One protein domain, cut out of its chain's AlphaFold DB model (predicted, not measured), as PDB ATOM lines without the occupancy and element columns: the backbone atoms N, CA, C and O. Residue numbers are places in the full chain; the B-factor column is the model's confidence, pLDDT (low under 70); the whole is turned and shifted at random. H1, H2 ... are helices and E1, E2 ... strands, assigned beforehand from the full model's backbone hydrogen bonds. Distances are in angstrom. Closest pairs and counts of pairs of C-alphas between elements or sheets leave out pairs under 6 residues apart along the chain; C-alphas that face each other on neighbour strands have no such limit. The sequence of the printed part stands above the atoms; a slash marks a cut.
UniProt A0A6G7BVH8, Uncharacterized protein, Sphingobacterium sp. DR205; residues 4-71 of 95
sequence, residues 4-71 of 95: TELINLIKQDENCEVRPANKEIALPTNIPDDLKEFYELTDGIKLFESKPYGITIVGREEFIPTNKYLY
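Overview. This is residues 4 to 71 of the 95 residues of an uncharacterized protein of Sphingobacterium sp. DR205 (UniProt A0A6G7BVH8). A small sheet of three strands has H1 over one face and H2 beside the strands on that same face, while residues 66 to 71, with H3, stick out. The printed part has 68 residues, ordered H1 E1 H2 E2 E3 H3; the antiparallel sheet runs E1 E2 E3, and the class is mixed. It is only just compact, close to loose, with a radius of gyration of the C-alphas of 12.9 A and spans of 35, 25 and 19 A.

Arrangement. Start at H1, residues 4 to 10, on the sheet at a height of 9.9 A; its closest C-alpha pair with E1, residues 17 to 20, is Ile 10 and Val 18, 7.5 A. H2, residues 33 to 41, is over none of the strands. E2, residues 42 to 47, is antiparallel to E1, with N 17 and O 46 at 2.9 A. E2 and E3, residues 55 to 57, form a hairpin, with N 45 and O 57 at 2.9 A. H3, residues 66 to 70, is not on the sheet. Every O i to N i+4 pair in H1, H2 and H3 is within hydrogen-bond range.

Along the chain. Find C-alpha 4 at (-10.325, -18.642, 6.653), where H1 begins; H2 spans 12.6 A, E2 13.3 A, and H3 ends at C-alpha 70, (-34.051, -35.893, -3.919).

Size, cuts and confidence. The printed part has no cut; the link E1 to H2 is long, and pLDDT is under 70 at residues 67, 68 and 71.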
ATOM      1  N   THR A   4     -10.825 -19.977   7.006       94.06
ATOM      2  CA  THR A   4     -10.325 -18.642   6.653       94.06
ATOM      3  C   THR A   4      -8.962 -18.726   5.960       94.06
ATOM      4  O   THR A   4      -8.750 -18.102   4.920       94.06
ATOM      5  N   GLU A   5      -8.037 -19.526   6.497       95.62
ATOM      6  CA  GLU A   5      -6.726 -19.793   5.896       95.62
ATOM      7  C   GLU A   5      -6.867 -20.439   4.517       95.62
ATOM      8  O   GLU A   5      -6.198 -20.019   3.573       95.62
ATOM      9  N   LEU A   6      -7.777 -21.411   4.380       95.44
ATOM     10  CA  LEU A   6      -8.033 -22.088   3.110       95.44
ATOM     11  C   LEU A   6      -8.581 -21.125   2.050       95.44
ATOM     12  O   LEU A   6      -8.084 -21.100   0.928       95.44
ATOM     13  N   ILE A   7      -9.564 -20.293   2.401       95.81
ATOM     14  CA  ILE A   7     -10.122 -19.284   1.490       95.81
ATOM     15  C   ILE A   7      -9.040 -18.290   1.060       95.81
ATOM     16  O   ILE A   7      -8.964 -17.925  -0.112       95.81
ATOM     17  N   ASN A   8      -8.182 -17.862   1.987       95.25
ATOM     18  CA  ASN A   8      -7.082 -16.955   1.670       95.25
ATOM     19  C   ASN A   8      -6.043 -17.595   0.746       95.25
ATOM     20  O   ASN A   8      -5.505 -16.897  -0.109       95.25
ATOM     21  N   LEU A   9      -5.791 -18.898   0.882       96.25
ATOM     22  CA  LEU A   9      -4.945 -19.644  -0.045       96.25
ATOM     23  C   LEU A   9      -5.578 -19.706  -1.443       96.25
ATOM     24  O   LEU A   9      -4.907 -19.422  -2.428       96.25
ATOM     25  N   ILE A  10      -6.878 -20.005  -1.530       95.88
ATOM     26  CA  ILE A  10      -7.609 -20.074  -2.806       95.88
ATOM     27  C   ILE A  10      -7.575 -18.725  -3.539       95.88
ATOM     28  O   ILE A  10      -7.362 -18.693  -4.745       95.88
ATOM     29  N   LYS A  11      -7.717 -17.602  -2.820       95.25
ATOM     30  CA  LYS A  11      -7.657 -16.244  -3.397       95.25
ATOM     31  C   LYS A  11      -6.323 -15.898  -4.070       95.25
ATOM     32  O   LYS A  11      -6.267 -14.908  -4.792       95.25
ATOM     33  N   GLN A  12      -5.253 -16.642  -3.790       96.00
ATOM     34  CA  GLN A  12      -3.933 -16.400  -4.376       96.00
ATOM     35  C   GLN A  12      -3.757 -17.071  -5.745       96.00
ATOM     36  O   GLN A  12      -2.811 -16.733  -6.452       96.00
ATOM     37  N   ASP A  13      -4.638 -18.001  -6.127       94.69
ATOM     38  CA  ASP A  13      -4.588 -18.681  -7.423       94.69
ATOM     39  C   ASP A  13      -5.450 -17.941  -8.456       94.69
ATOM     40  O   ASP A  13      -6.651 -17.757  -8.268       94.69
ATOM     41  N   GLU A  14      -4.846 -17.551  -9.577       93.00
ATOM     42  CA  GLU A  14      -5.511 -16.829 -10.672       93.00
ATOM     43  C   GLU A  14      -6.605 -17.639 -11.386       93.00
ATOM     44  O   GLU A  14      -7.447 -17.070 -12.078       93.00
ATOM     45  N   ASN A  15      -6.607 -18.966 -11.236       94.75
ATOM     46  CA  ASN A  15      -7.622 -19.846 -11.816       94.75
ATOM     47  C   ASN A  15      -8.806 -20.077 -10.872       94.75
ATOM     48  O   ASN A  15      -9.704 -20.857 -11.207       94.75
ATOM     49  N   CYS A  16      -8.794 -19.455  -9.693       96.44
ATOM     50  CA  CYS A  16      -9.856 -19.548  -8.708       96.44
ATOM     51  C   CYS A  16     -10.531 -18.188  -8.505       96.44
ATOM     52  O   CYS A  16      -9.897 -17.137  -8.520       96.44
ATOM     53  N   GLU A  17     -11.837 -18.215  -8.262       96.38
ATOM     54  CA  GLU A  17     -12.641 -17.028  -7.994       96.38
ATOM     55  C   GLU A  17     -13.421 -17.246  -6.696       96.38
ATOM     56  O   GLU A  17     -14.276 -18.128  -6.612       96.38
ATOM     57  N   VAL A  18     -13.139 -16.437  -5.673       96.94
ATOM     58  CA  VAL A  18     -13.910 -16.433  -4.423       96.94
ATOM     59  C   VAL A  18     -14.926 -15.303  -4.482       96.94
ATOM     60  O   VAL A  18     -14.544 -14.130  -4.475       96.94
ATOM     61  N   ARG A  19     -16.218 -15.645  -4.506       96.12
ATOM     62  CA  ARG A  19     -17.293 -14.649  -4.529       96.12
ATOM     63  C   ARG A  19     -17.445 -14.027  -3.136       96.12
ATOM     64  O   ARG A  19     -17.392 -14.755  -2.139       96.12
ATOM     65  N   PRO A  20     -17.615 -12.699  -3.023       95.19
ATOM     66  CA  PRO A  20     -17.800 -12.046  -1.731       95.19
ATOM     67  C   PRO A  20     -19.092 -12.523  -1.059       95.19
ATOM     68  O   PRO A  20     -20.069 -12.803  -1.742       95.19
ATOM     69  N   ALA A  21     -19.099 -12.594   0.273       94.81
ATOM     70  CA  ALA A  21     -20.283 -12.994   1.031       94.81
ATOM     71  C   ALA A  21     -21.489 -12.084   0.747       94.81
ATOM     72  O   ALA A  21     -21.377 -10.858   0.816       94.81
ATOM     73  N   ASN A  22     -22.654 -12.691   0.514       92.75
ATOM     74  CA  ASN A  22     -23.923 -11.995   0.345       92.75
ATOM     75  C   ASN A  22     -24.835 -12.262   1.547       92.75
ATOM     76  O   ASN A  22     -25.379 -13.351   1.709       92.75
ATOM     77  N   LYS A  23     -25.014 -11.254   2.404       88.56
ATOM     78  CA  LYS A  23     -25.826 -11.380   3.624       88.56
ATOM     79  C   LYS A  23     -27.316 -11.120   3.408       88.56
ATOM     80  O   LYS A  23     -28.089 -11.321   4.338       88.56
ATOM     81  N   GLU A  24     -27.717 -10.686   2.216       91.12
ATOM     82  CA  GLU A  24     -29.120 -10.400   1.899       91.12
ATOM     83  C   GLU A  24     -29.937 -11.687   1.725       91.12
ATOM     84  O   GLU A  24     -31.143 -11.700   1.969       91.12
ATOM     85  N   ILE A  25     -29.272 -12.791   1.371       87.75
ATOM     86  CA  ILE A  25     -29.898 -14.101   1.206       87.75
ATOM     87  C   ILE A  25     -29.744 -14.898   2.499       87.75
ATOM     88  O   ILE A  25     -28.633 -15.131   2.991       87.75
ATOM     89  N   ALA A  26     -30.873 -15.336   3.050       87.75
ATOM     90  CA  ALA A  26     -30.905 -16.154   4.252       87.75
ATOM     91  C   ALA A  26     -30.458 -17.595   3.963       87.75
ATOM     92  O   ALA A  26     -30.900 -18.221   2.999       87.75
ATOM     93  N   LEU A  27     -29.622 -18.142   4.847       86.19
ATOM     94  CA  LEU A  27     -29.259 -19.556   4.834       86.19
ATOM     95  C   LEU A  27     -30.368 -20.415   5.463       86.19
ATOM     96  O   LEU A  27     -31.067 -19.949   6.369       86.19
ATOM     97  N   PRO A  28     -30.511 -21.689   5.058       83.50
ATOM     98  CA  PRO A  28     -31.371 -22.632   5.763       83.50
ATOM     99  C   PRO A  28     -30.940 -22.804   7.227       83.50
ATOM    100  O   PRO A  28     -29.756 -22.773   7.552       83.50
ATOM    101  N   THR A  29     -31.902 -23.025   8.122       80.88
ATOM    102  CA  THR A  29     -31.668 -23.065   9.577       80.88
ATOM    103  C   THR A  29     -30.861 -24.275  10.054       80.88
ATOM    104  O   THR A  29     -30.116 -24.165  11.026       80.88
ATOM    105  N   ASN A  30     -30.968 -25.413   9.363       84.62
ATOM    106  CA  ASN A  30     -30.350 -26.683   9.758       84.62
ATOM    107  C   ASN A  30     -29.121 -27.010   8.899       84.62
ATOM    108  O   ASN A  30     -29.090 -28.041   8.228       84.62
ATOM    109  N   ILE A  31     -28.125 -26.123   8.893       88.69
ATOM    110  CA  ILE A  31     -26.829 -26.386   8.255       88.69
ATOM    111  C   ILE A  31     -25.706 -26.519   9.300       88.69
ATOM    112  O   ILE A  31     -25.807 -25.909  10.370       88.69
ATOM    113  N   PRO A  32     -24.650 -27.299   9.004       91.56
ATOM    114  CA  PRO A  32     -23.447 -27.385   9.831       91.56
ATOM    115  C   PRO A  32     -22.781 -26.024  10.082       91.56
ATOM    116  O   PRO A  32     -22.893 -25.106   9.268       91.56
ATOM    117  N   ASP A  33     -22.087 -25.884  11.214       91.38
ATOM    118  CA  ASP A  33     -21.484 -24.607  11.621       91.38
ATOM    119  C   ASP A  33     -20.299 -24.183  10.741       91.38
ATOM    120  O   ASP A  33     -20.137 -22.998  10.464       91.38
ATOM    121  N   ASP A  34     -19.522 -25.138  10.234       91.50
ATOM    122  CA  ASP A  34     -18.449 -24.886   9.265       91.50
ATOM    123  C   ASP A  34     -18.992 -24.346   7.930       91.50
ATOM    124  O   ASP A  34     -18.406 -23.448   7.326       91.50
ATOM    125  N   LEU A  35     -20.161 -24.826   7.500       91.50
ATOM    126  CA  LEU A  35     -20.848 -24.322   6.315       91.50
ATOM    127  C   LEU A  35     -21.430 -22.919   6.543       91.50
ATOM    128  O   LEU A  35     -21.425 -22.097   5.627       91.50
ATOM    129  N   LYS A  36     -21.886 -22.602   7.763       92.50
ATOM    130  CA  LYS A  36     -22.249 -21.218   8.124       92.50
ATOM    131  C   LYS A  36     -21.033 -20.308   8.024       92.50
ATOM    132  O   LYS A  36     -21.120 -19.255   7.405       92.50
ATOM    133  N   GLU A  37     -19.904 -20.726   8.595       94.06
ATOM    134  CA  GLU A  37     -18.654 -19.965   8.543       94.06
ATOM    135  C   GLU A  37     -18.206 -19.729   7.093       94.06
ATOM    136  O   GLU A  37     -17.878 -18.602   6.722       94.06
ATOM    137  N   PHE A  38     -18.288 -20.756   6.240       95.31
ATOM    138  CA  PHE A  38     -18.016 -20.639   4.807       95.31
ATOM    139  C   PHE A  38     -18.834 -19.525   4.148       95.31
ATOM    140  O   PHE A  38     -18.277 -18.666   3.456       95.31
ATOM    141  N   TYR A  39     -20.149 -19.528   4.373       94.69
ATOM    142  CA  TYR A  39     -21.051 -18.562   3.756       94.69
ATOM    143  C   TYR A  39     -20.993 -17.176   4.409       94.69
ATOM    144  O   TYR A  39     -21.395 -16.193   3.789       94.69
ATOM    145  N   GLU A  40     -20.501 -17.044   5.641       94.06
ATOM    146  CA  GLU A  40     -20.199 -15.737   6.241       94.06
ATOM    147  C   GLU A  40     -18.968 -15.076   5.611       94.06
ATOM    148  O   GLU A  40     -18.869 -13.846   5.593       94.06
ATOM    149  N   LEU A  41     -18.047 -15.879   5.078       95.38
ATOM    150  CA  LEU A  41     -16.809 -15.414   4.455       95.38
ATOM    151  C   LEU A  41     -16.917 -15.265   2.931       95.38
ATOM    152  O   LEU A  41     -16.193 -14.453   2.347       95.38
ATOM    153  N   THR A  42     -17.790 -16.039   2.280       96.12
ATOM    154  CA  THR A  42     -17.920 -16.112   0.813       96.12
ATOM    155  C   THR A  42     -19.368 -16.362   0.385       96.12
ATOM    156  O   THR A  42     -20.182 -16.802   1.188       96.12
ATOM    157  N   ASP A  43     -19.697 -16.127  -0.885       95.56
ATOM    158  CA  ASP A  43     -20.973 -16.558  -1.485       95.56
ATOM    159  C   ASP A  43     -20.747 -17.573  -2.613       95.56
ATOM    160  O   ASP A  43     -21.259 -17.455  -3.726       95.56
ATOM    161  N   GLY A  44     -19.900 -18.562  -2.326       95.50
ATOM    162  CA  GLY A  44     -19.479 -19.574  -3.286       95.50
ATOM    163  C   GLY A  44     -18.087 -19.319  -3.861       95.50
ATOM    164  O   GLY A  44     -17.497 -18.240  -3.742       95.50
ATOM    165  N   ILE A  45     -17.533 -20.362  -4.469       97.19
ATOM    166  CA  ILE A  45     -16.167 -20.382  -4.994       97.19
ATOM    167  C   ILE A  45     -16.158 -21.149  -6.306       97.19
ATOM    168  O   ILE A  45     -16.726 -22.234  -6.402       97.19
ATOM    169  N   LYS A  46     -15.457 -20.621  -7.301       96.56
ATOM    170  CA  LYS A  46     -15.097 -21.364  -8.501       96.56
ATOM    171  C   LYS A  46     -13.627 -21.747  -8.416       96.56
ATOM    172  O   LYS A  46     -12.775 -20.904  -8.147       96.56
ATOM    173  N   LEU A  47     -13.334 -23.020  -8.620       96.62
ATOM    174  CA  LEU A  47     -12.005 -23.599  -8.506       96.62
ATOM    175  C   LEU A  47     -11.575 -24.108  -9.876       96.62
ATOM    176  O   LEU A  47     -12.240 -24.968 -10.452       96.62
ATOM    177  N   PHE A  48     -10.443 -23.611 -10.368       94.81
ATOM    178  CA  PHE A  48      -9.808 -24.070 -11.603       94.81
ATOM    179  C   PHE A  48     -10.712 -23.988 -12.851       94.81
ATOM    180  O   PHE A  48     -10.701 -24.907 -13.667       94.81
ATOM    181  N   GLU A  49     -11.476 -22.900 -13.042       87.88
ATOM    182  CA  GLU A  49     -12.437 -22.776 -14.169       87.88
ATOM    183  C   GLU A  49     -11.785 -22.927 -15.552       87.88
ATOM    184  O   GLU A  49     -12.421 -23.378 -16.502       87.88
ATOM    185  N   SER A  50     -10.499 -22.585 -15.675       88.00
ATOM    186  CA  SER A  50      -9.732 -22.722 -16.918       88.00
ATOM    187  C   SER A  50      -9.351 -24.172 -17.259       88.00
ATOM    188  O   SER A  50      -8.715 -24.423 -18.286       88.00
ATOM    189  N   LYS A  51      -9.683 -25.138 -16.393       91.31
ATOM    190  CA  LYS A  51      -9.267 -26.540 -16.488       91.31
ATOM    191  C   LYS A  51     -10.466 -27.453 -16.771       91.31
ATOM    192  O   LYS A  51     -11.580 -27.157 -16.351       91.31
ATOM    193  N   PRO A  52     -10.251 -28.625 -17.402       91.75
ATOM    194  CA  PRO A  52     -11.329 -29.586 -17.680       91.75
ATOM    195  C   PRO A  52     -11.949 -30.215 -16.420       91.75
ATOM    196  O   PRO A  52     -12.923 -30.952 -16.520       91.75
ATOM    197  N   TYR A  53     -11.376 -29.948 -15.246       89.94
ATOM    198  CA  TYR A  53     -11.809 -30.442 -13.940       89.94
ATOM    199  C   TYR A  53     -12.261 -29.303 -13.011       89.94
ATOM    200  O   TYR A  53     -12.152 -29.429 -11.793       89.94
ATOM    201  N   GLY A  54     -12.719 -28.177 -13.567       93.12
ATOM    202  CA  GLY A  54     -13.232 -27.061 -12.776       93.12
ATOM    203  C   GLY A  54     -14.368 -27.485 -11.839       93.12
ATOM    204  O   GLY A  54     -15.225 -28.290 -12.207       93.12
ATOM    205  N   ILE A  55     -14.366 -26.949 -10.620       95.00
ATOM    206  CA  ILE A  55     -15.369 -27.234  -9.585       95.00
ATOM    207  C   ILE A  55     -16.011 -25.920  -9.156       95.00
ATOM    208  O   ILE A  55     -15.313 -24.947  -8.884       95.00
ATOM    209  N   THR A  56     -17.336 -25.912  -9.018       95.00
ATOM    210  CA  THR A  56     -18.079 -24.759  -8.500       95.00
ATOM    211  C   THR A  56     -18.771 -25.126  -7.198       95.00
ATOM    212  O   THR A  56     -19.613 -26.021  -7.159       95.00
ATOM    213  N   ILE A  57     -18.436 -24.399  -6.136       94.94
ATOM    214  CA  ILE A  57     -19.206 -24.338  -4.898       94.94
ATOM    215  C   ILE A  57     -20.205 -23.196  -5.063       94.94
ATOM    216  O   ILE A  57     -19.813 -22.035  -5.199       94.94
ATOM    217  N   VAL A  58     -21.489 -23.536  -5.100       93.88
ATOM    218  CA  VAL A  58     -22.564 -22.585  -5.401       93.88
ATOM    219  C   VAL A  58     -22.830 -21.605  -4.254       93.88
ATOM    220  O   VAL A  58     -22.557 -21.894  -3.083       93.88
ATOM    221  N   GLY A  59     -23.363 -20.434  -4.607       93.12
ATOM    222  CA  GLY A  59     -23.766 -19.398  -3.654       93.12
ATOM    223  C   GLY A  59     -25.086 -19.711  -2.949       93.12
ATOM    224  O   GLY A  59     -25.748 -20.708  -3.242       93.12
ATOM    225  N   ARG A  60     -25.485 -18.833  -2.026       92.06
ATOM    226  CA  ARG A  60     -26.687 -18.980  -1.192       92.06
ATOM    227  C   ARG A  60     -27.984 -19.077  -2.006       92.06
ATOM    228  O   ARG A  60     -28.882 -19.799  -1.590       92.06
ATOM    229  N   GLU A  61     -28.091 -18.393  -3.152       89.81
ATOM    230  CA  GLU A  61     -29.295 -18.440  -4.014       89.81
ATOM    231  C   GLU A  61     -29.538 -19.822  -4.626       89.81
ATOM    232  O   GLU A  61     -30.675 -20.256  -4.793       89.81
ATOM    233  N   GLU A  62     -28.451 -20.511  -4.955       88.38
ATOM    234  CA  GLU A  62     -28.454 -21.804  -5.636       88.38
ATOM    235  C   GLU A  62     -28.313 -22.968  -4.638       88.38
ATOM    236  O   GLU A  62     -28.345 -24.141  -5.019       88.38
ATOM    237  N   PHE A  63     -28.157 -22.664  -3.346       86.56
ATOM    238  CA  PHE A  63     -27.999 -23.661  -2.300       86.56
ATOM    239  C   PHE A  63     -29.333 -24.352  -1.996       86.56
ATOM    240  O   PHE A  63     -30.242 -23.786  -1.383       86.56
ATOM    241  N   ILE A  64     -29.432 -25.626  -2.372       80.56
ATOM    242  CA  ILE A  64     -30.591 -26.470  -2.087       80.56
ATOM    243  C   ILE A  64     -30.118 -27.685  -1.283       80.56
ATOM    244  O   ILE A  64     -29.307 -28.463  -1.786       80.56
ATOM    245  N   PRO A  65     -30.630 -27.905  -0.054       77.94
ATOM    246  CA  PRO A  65     -30.348 -29.127   0.686       77.94
ATOM    247  C   PRO A  65     -30.745 -30.357  -0.132       77.94
ATOM    248  O   PRO A  65     -31.897 -30.475  -0.551       77.94
ATOM    249  N   THR A  66     -29.814 -31.291  -0.319       75.19
ATOM    250  CA  THR A  66     -29.994 -32.465  -1.184       75.19
ATOM    251  C   THR A  66     -31.253 -33.261  -0.845       75.19
ATOM    252  O   THR A  66     -31.981 -33.638  -1.754       75.19
ATOM    253  N   ASN A  67     -31.583 -33.432   0.439       65.75
ATOM    254  CA  ASN A  67     -32.795 -34.148   0.860       65.75
ATOM    255  C   ASN A  67     -34.082 -33.497   0.336       65.75
ATOM    256  O   ASN A  67     -35.015 -34.199  -0.026       65.75
ATOM    257  N   LYS A  68     -34.128 -32.161   0.257       68.81
ATOM    258  CA  LYS A  68     -35.280 -31.428  -0.289       68.81
ATOM    259  C   LYS A  68     -35.410 -31.618  -1.802       68.81
ATOM    260  O   LYS A  68     -36.509 -31.511  -2.330       68.81
ATOM    261  N   TYR A  69     -34.289 -31.845  -2.484       73.69
ATOM    262  CA  TYR A  69     -34.248 -32.041  -3.928       73.69
ATOM    263  C   TYR A  69     -34.516 -33.496  -4.331       73.69
ATOM    264  O   TYR A  69     -35.279 -33.731  -5.259       73.69
ATOM    265  N   LEU A  70     -33.911 -34.461  -3.631       72.31
ATOM    266  CA  LEU A  70     -34.051 -35.893  -3.919       72.31
ATOM    267  C   LEU A  70     -35.363 -36.491  -3.409       72.31
ATOM    268  O   LEU A  70     -35.828 -37.460  -3.993       72.31
ATOM    269  N   TYR A  71     -35.945 -35.926  -2.344       69.56
ATOM    270  CA  TYR A  71     -37.207 -36.388  -1.762       69.56
ATOM    271  C   TYR A  71     -38.192 -35.212  -1.610       69.56
ATOM    272  O   TYR A  71     -38.394 -34.696  -0.502       69.56
TER     273      TYR A  71